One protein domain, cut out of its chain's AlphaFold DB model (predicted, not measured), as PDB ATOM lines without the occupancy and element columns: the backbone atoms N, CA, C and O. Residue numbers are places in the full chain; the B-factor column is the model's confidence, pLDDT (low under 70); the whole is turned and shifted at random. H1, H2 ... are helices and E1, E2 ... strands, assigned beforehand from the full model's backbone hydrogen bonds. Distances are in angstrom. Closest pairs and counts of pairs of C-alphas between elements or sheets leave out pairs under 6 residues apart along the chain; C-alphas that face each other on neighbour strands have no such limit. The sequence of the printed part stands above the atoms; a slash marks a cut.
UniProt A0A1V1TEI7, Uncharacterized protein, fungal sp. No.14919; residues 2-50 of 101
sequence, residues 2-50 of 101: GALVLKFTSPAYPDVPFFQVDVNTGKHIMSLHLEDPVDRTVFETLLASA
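Overview. This is residues 2 to 50 of the 101 residues of an uncharacterized protein of fungal sp. No.14919 (UniProt A0A1V1TEI7). A thin, flat slab has two short parallel strands, E1 and E2, side by side in its middle, with a wide loop out to one side of them and a helix, H2, off to the other side. The loop, which holds the very short helix H1, goes out from the end of E1 and comes back to the start of E2, and its residues 14 to 23 stick out; after E2 the backbone turns and H2 runs back the other way. The printed part has 49 residues, with two named helices and two named strands in the order E1, H1, E2, H2; the sheet is E1 next to E2, parallel. The class is mixed, helices and strands, with 25 residues in named elements. The whole is only just loose, close to compact, with a radius of gyration of the C-alphas of 12.0 A, and spans 32 by 28 by 8 A.

Arrangement. E1, residues 6 to 9, and E2, residues 28 to 31, are parallel neighbours, with 29 degrees between their directions. The C-alphas of Thr 9 and Ser 31 face each other at 4.7 A. Across the pair, N 7 and O 28 are 2.8 A apart and N 30 and O 7 are 3.0 A apart, both within hydrogen-bond range. With H1, residues 19 to 22, between them, E1 and E2 form a strand-helix-strand unit, two parallel neighbour strands joined through a helix, and its crossover is right-handed. H2, residues 37 to 49, is apart from E1 and from H1. In H2, 8 of 9 O i to N i+4 pairs are within hydrogen-bond range; H1 is too short for such a pair, and its one O i to N i+3 pair is not within range.

Along the chain. E1 runs from Leu 6, with its C-alpha at (475.536, 364.055, 397.964), to Thr 9, over 9.9 A. H1 runs from Phe 19 to Asp 22, over 5.5 A. E2 runs from His 28, with its C-alpha at (474.017, 367.273, 401.115), to Ser 31, over 10.5 A. H2 runs from Pro 37 to Ser 49, with C-alpha 49 at (486.368, 360.792, 394.798), over 19.0 A.

Size, cuts and confidence. The C-alphas of Asp 22 and Pro 37, the two farthest apart, are 32.5 A from each other. The printed part has no cut. The links from H1 to E2 and from E2 to H2 are tight, and the link from E1 to H1, nine residues, is short. Residues 14 to 23, of which 19 to 22 belong to H1, stand free. The mean pLDDT of the printed part is 89.5, and that of H1 is 79; no printed residue is under 70.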
ATOM      1  N   GLY A   2     476.893 355.874 408.401       89.75
ATOM      2  CA  GLY A   2     477.530 357.211 408.367       89.75
ATOM      3  C   GLY A   2     478.170 357.595 407.027       89.75
ATOM      4  O   GLY A   2     479.267 358.140 407.012       89.75
ATOM      5  N   ALA A   3     477.531 357.249 405.909       94.06
ATOM      6  CA  ALA A   3     478.011 357.657 404.591       94.06
ATOM      7  C   ALA A   3     477.787 359.160 404.370       94.06
ATOM      8  O   ALA A   3     476.740 359.692 404.740       94.06
ATOM      9  N   LEU A   4     478.741 359.821 403.710       95.56
ATOM     10  CA  LEU A   4     478.538 361.164 403.178       95.56
ATOM     11  C   LEU A   4     477.768 361.046 401.862       95.56
ATOM     12  O   LEU A   4     478.292 360.531 400.876       95.56
ATOM     13  N   VAL A   5     476.517 361.497 401.855       95.44
ATOM     14  CA  VAL A   5     475.645 361.386 400.683       95.44
ATOM     15  C   VAL A   5     475.453 362.759 400.062       95.44
ATOM     16  O   VAL A   5     474.983 363.681 400.726       95.44
ATOM     17  N   LEU A   6     475.780 362.870 398.777       95.38
ATOM     18  CA  LEU A   6     475.536 364.055 397.964       95.38
ATOM     19  C   LEU A   6     474.449 363.743 396.929       95.38
ATOM     20  O   LEU A   6     474.622 362.871 396.081       95.38
ATOM     21  N   LYS A   7     473.318 364.445 397.017       93.06
ATOM     22  CA  LYS A   7     472.239 364.420 396.028       93.06
ATOM     23  C   LYS A   7     472.475 365.531 395.011       93.06
ATOM     24  O   LYS A   7     472.626 366.695 395.381       93.06
ATOM     25  N   PHE A   8     472.437 365.170 393.734       90.44
ATOM     26  CA  PHE A   8     472.450 366.132 392.641       90.44
ATOM     27  C   PHE A   8     471.030 366.408 392.168       90.44
ATOM     28  O   PHE A   8     470.250 365.481 391.942       90.44
ATOM     29  N   THR A   9     470.705 367.683 392.013       91.06
ATOM     30  CA  THR A   9     469.506 368.151 391.314       91.06
ATOM     31  C   THR A   9     469.929 368.981 390.109       91.06
ATOM     32  O   THR A   9     471.098 369.332 389.975       91.06
ATOM     33  N   SER A  10     468.996 369.289 389.212       88.81
ATOM     34  CA  SER A  10     469.248 370.198 388.097       88.81
ATOM     35  C   SER A  10     468.139 371.237 388.051       88.81
ATOM     36  O   SER A  10     466.981 370.861 388.219       88.81
ATOM     37  N   PRO A  11     468.435 372.515 387.768       85.75
ATOM     38  CA  PRO A  11     467.395 373.530 387.636       85.75
ATOM     39  C   PRO A  11     466.520 373.290 386.394       85.75
ATOM     40  O   PRO A  11     465.402 373.790 386.323       85.75
ATOM     41  N   ALA A  12     467.013 372.504 385.431       87.06
ATOM     42  CA  ALA A  12     466.302 372.144 384.209       87.06
ATOM     43  C   ALA A  12     465.264 371.019 384.397       87.06
ATOM     44  O   ALA A  12     464.428 370.820 383.516       87.06
ATOM     45  N   TYR A  13     465.301 370.279 385.513       83.75
ATOM     46  CA  TYR A  13     464.424 369.130 385.747       83.75
ATOM     47  C   TYR A  13     463.666 369.269 387.075       83.75
ATOM     48  O   TYR A  13     464.251 369.683 388.075       83.75
ATOM     49  N   PRO A  14     462.372 368.911 387.119       80.25
ATOM     50  CA  PRO A  14     461.592 369.000 388.345       80.25
ATOM     51  C   PRO A  14     462.080 367.984 389.389       80.25
ATOM     52  O   PRO A  14     462.285 366.810 389.084       80.25
ATOM     53  N   ASP A  15     462.207 368.434 390.637       81.19
ATOM     54  CA  ASP A  15     462.345 367.572 391.818       81.19
ATOM     55  C   ASP A  15     460.991 367.487 392.538       81.19
ATOM     56  O   ASP A  15     460.159 368.390 392.420       81.19
ATOM     57  N   VAL A  16     460.756 366.414 393.293       81.50
ATOM     58  CA  VAL A  16     459.512 366.219 394.051       81.50
ATOM     59  C   VAL A  16     459.704 366.796 395.461       81.50
ATOM     60  O   VAL A  16     460.404 366.188 396.279       81.50
ATOM     61  N   PRO A  17     459.100 367.953 395.800       74.62
ATOM     62  CA  PRO A  17     459.477 368.710 396.998       74.62
ATOM     63  C   PRO A  17     459.131 368.002 398.311       74.62
ATOM     64  O   PRO A  17     459.830 368.165 399.306       74.62
ATOM     65  N   PHE A  18     458.076 367.182 398.326       75.94
ATOM     66  CA  PHE A  18     457.622 366.523 399.553       75.94
ATOM     67  C   PHE A  18     458.625 365.476 400.069       75.94
ATOM     68  O   PHE A  18     458.797 365.313 401.272       75.94
ATOM     69  N   PHE A  19     459.392 364.846 399.175       77.81
ATOM     70  CA  PHE A  19     460.444 363.897 399.551       77.81
ATOM     71  C   PHE A  19     461.667 364.558 400.203       77.81
ATOM     72  O   PHE A  19     462.536 363.866 400.734       77.81
ATOM     73  N   GLN A  20     461.781 365.889 400.187       77.12
ATOM     74  CA  GLN A  20     462.907 366.569 400.835       77.12
ATOM     75  C   GLN A  20     462.908 366.348 402.354       77.12
ATOM     76  O   GLN A  20     463.979 366.191 402.934       77.12
ATOM     77  N   VAL A  21     461.726 366.273 402.974       80.25
ATOM     78  CA  VAL A  21     461.588 366.146 404.431       80.25
ATOM     79  C   VAL A  21     461.852 364.715 404.899       80.25
ATOM     80  O   VAL A  21     462.625 364.528 405.833       80.25
ATOM     81  N   ASP A  22     461.285 363.719 404.216       82.50
ATOM     82  CA  ASP A  22     461.271 362.340 404.727       82.50
ATOM     83  C   ASP A  22     462.458 361.484 404.263       82.50
ATOM     84  O   ASP A  22     462.897 360.591 404.987       82.50
ATOM     85  N   VAL A  23     462.991 361.717 403.055       88.31
ATOM     86  CA  VAL A  23     463.988 360.807 402.443       88.31
ATOM     87  C   VAL A  23     465.316 361.471 402.082       88.31
ATOM     88  O   VAL A  23     466.203 360.818 401.522       88.31
ATOM     89  N   ASN A  24     465.486 362.760 402.386       89.00
ATOM     90  CA  ASN A  24     466.733 363.489 402.122       89.00
ATOM     91  C   ASN A  24     467.425 364.031 403.380       89.00
ATOM     92  O   ASN A  24     468.501 364.616 403.263       89.00
ATOM     93  N   THR A  25     466.883 363.783 404.577       89.12
ATOM     94  CA  THR A  25     467.543 364.146 405.839       89.12
ATOM     95  C   THR A  25     468.959 363.568 405.904       89.12
ATOM     96  O   THR A  25     469.173 362.381 405.659       89.12
ATOM     97  N   GLY A  26     469.940 364.414 406.231       89.75
ATOM     98  CA  GLY A  26     471.349 364.021 406.333       89.75
ATOM     99  C   GLY A  26     472.101 363.928 405.000       89.75
ATOM    100  O   GLY A  26     473.294 363.636 405.012       89.75
ATOM    101  N   LYS A  27     471.448 364.196 403.859       92.81
ATOM    102  CA  LYS A  27     472.115 364.320 402.555       92.81
ATOM    103  C   LYS A  27     472.492 365.777 402.294       92.81
ATOM    104  O   LYS A  27     471.705 366.686 402.551       92.81
ATOM    105  N   HIS A  28     473.669 365.994 401.724       93.50
ATOM    106  CA  HIS A  28     474.017 367.273 401.115       93.50
ATOM    107  C   HIS A  28     473.374 367.363 399.733       93.50
ATOM    108  O   HIS A  28     473.216 366.347 399.057       93.50
ATOM    109  N   ILE A  29     473.006 368.569 399.309       91.81
ATOM    110  CA  ILE A  29     472.378 368.800 398.008       91.81
ATOM    111  C   ILE A  29     473.210 369.815 397.238       91.81
ATOM    112  O   ILE A  29     473.611 370.838 397.792       91.81
ATOM    113  N   MET A  30     473.443 369.536 395.959       92.88
ATOM    114  CA  MET A  30     474.021 370.488 395.023       92.88
ATOM    115  C   MET A  30     473.249 370.463 393.707       92.88
ATOM    116  O   MET A  30     472.858 369.403 393.219       92.88
ATOM    117  N   SER A  31     473.048 371.644 393.133       93.00
ATOM    118  CA  SER A  31     472.424 371.805 391.826       93.00
ATOM    119  C   SER A  31     473.509 371.807 390.751       93.00
ATOM    120  O   SER A  31     474.365 372.684 390.778       93.00
ATOM    121  N   LEU A  32     473.472 370.843 389.828       93.44
ATOM    122  CA  LEU A  32     474.351 370.754 388.660       93.44
ATOM    123  C   LEU A  32     473.525 370.524 387.391       93.44
ATOM    124  O   LEU A  32     472.637 369.667 387.339       93.44
ATOM    125  N   HIS A  33     473.851 371.242 386.329       92.12
ATOM    126  CA  HIS A  33     473.351 370.981 384.992       92.12
ATOM    127  C   HIS A  33     474.462 370.378 384.138       92.12
ATOM    128  O   HIS A  33     475.320 371.071 383.618       92.12
ATOM    129  N   LEU A  34     474.457 369.055 383.981       91.75
ATOM    130  CA  LEU A  34     475.578 368.333 383.374       91.75
ATOM    131  C   LEU A  34     475.794 368.633 381.875       91.75
ATOM    132  O   LEU A  34     476.807 368.215 381.309       91.75
ATOM    133  N   GLU A  35     474.875 369.324 381.201       90.06
ATOM    134  CA  GLU A  35     475.127 369.845 379.849       90.06
ATOM    135  C   GLU A  35     476.033 371.085 379.859       90.06
ATOM    136  O   GLU A  35     476.729 371.328 378.874       90.06
ATOM    137  N   ASP A  36     476.098 371.809 380.981       93.50
ATOM    138  CA  ASP A  36     477.037 372.905 381.180       93.50
ATOM    139  C   ASP A  36     478.463 372.349 381.406       93.50
ATOM    140  O   ASP A  36     478.674 371.462 382.244       93.50
ATOM    141  N   PRO A  37     479.473 372.833 380.659       94.75
ATOM    142  CA  PRO A  37     480.845 372.340 380.762       94.75
ATOM    143  C   PRO A  37     481.514 372.632 382.119       94.75
ATOM    144  O   PRO A  37     482.388 371.868 382.550       94.75
ATOM    145  N   VAL A  38     481.122 373.705 382.808       95.81
ATOM    146  CA  VAL A  38     481.629 374.058 384.140       95.81
ATOM    147  C   VAL A  38     481.088 373.072 385.168       95.81
ATOM    148  O   VAL A  38     481.869 372.427 385.873       95.81
ATOM    149  N   ASP A  39     479.772 372.863 385.187       95.12
ATOM    150  CA  ASP A  39     479.127 371.908 386.097       95.12
ATOM    151  C   ASP A  39     479.584 370.473 385.828       95.12
ATOM    152  O   ASP A  39     479.778 369.684 386.756       95.12
ATOM    153  N   ARG A  40     479.829 370.136 384.557       94.38
ATOM    154  CA  ARG A  40     480.448 368.866 384.171       94.38
ATOM    155  C   ARG A  40     481.807 368.690 384.838       94.38
ATOM    156  O   ARG A  40     482.065 367.633 385.398       94.38
ATOM    157  N   THR A  41     482.664 369.705 384.813       95.44
ATOM    158  CA  THR A  41     484.004 369.635 385.418       95.44
ATOM    159  C   THR A  41     483.926 369.424 386.935       95.44
ATOM    160  O   THR A  41     484.676 368.621 387.501       95.44
ATOM    161  N   VAL A  42     482.971 370.083 387.597       95.31
ATOM    162  CA  VAL A  42     482.689 369.865 389.024       95.31
ATOM    163  C   VAL A  42     482.234 368.425 389.268       95.31
ATOM    164  O   VAL A  42     482.764 367.750 390.152       95.31
ATOM    165  N   PHE A  43     481.303 367.920 388.455       93.88
ATOM    166  CA  PHE A  43     480.837 366.538 388.539       93.88
ATOM    167  C   PHE A  43     481.977 365.529 388.370       93.88
ATOM    168  O   PHE A  43     482.077 364.592 389.155       93.88
ATOM    169  N   GLU A  44     482.867 365.738 387.400       92.50
ATOM    170  CA  GLU A  44     484.017 364.860 387.166       92.50
ATOM    171  C   GLU A  44     484.976 364.814 388.362       92.50
ATOM    172  O   GLU A  44     485.492 363.751 388.713       92.50
ATOM    173  N   THR A  45     485.162 365.949 389.036       92.88
ATOM    174  CA  THR A  45     485.966 366.029 390.264       92.88
ATOM    175  C   THR A  45     485.331 365.218 391.393       92.88
ATOM    176  O   THR A  45     486.012 364.469 392.092       92.88
ATOM    177  N   LEU A  46     484.009 365.315 391.552       92.69
ATOM    178  CA  LEU A  46     483.273 364.547 392.558       92.69
ATOM    179  C   LEU A  46     483.307 363.051 392.251       92.69
ATOM    180  O   LEU A  46     483.588 362.245 393.139       92.69
ATOM    181  N   LEU A  47     483.101 362.693 390.983       90.44
ATOM    182  CA  LEU A  47     483.143 361.326 390.478       90.44
ATOM    183  C   LEU A  47     484.482 360.642 390.776       90.44
ATOM    184  O   LEU A  47     484.498 359.468 391.139       90.44
ATOM    185  N   ALA A  48     485.591 361.376 390.666       88.88
ATOM    186  CA  ALA A  48     486.925 360.864 390.973       88.88
ATOM    187  C   ALA A  48     487.092 360.456 392.449       88.88
ATOM    188  O   ALA A  48     487.882 359.564 392.757       88.88
ATOM    189  N   SER A  49     486.333 361.079 393.357       89.69
ATOM    190  CA  SER A  49     486.368 360.792 394.798       89.69
ATOM    191  C   SER A  49     485.254 359.853 395.278       89.69
ATOM    192  O   SER A  49     485.311 359.365 396.404       89.69
ATOM    193  N   ALA A  50     484.246 359.592 394.445       92.00
ATOM    194  CA  ALA A  50     483.058 358.847 394.836       92.00
ATOM    195  C   ALA A  50     483.311 357.333 394.940       92.00
ATOM    196  O   ALA A  50     483.955 356.710 394.095       92.00
TER     197      ALA A  50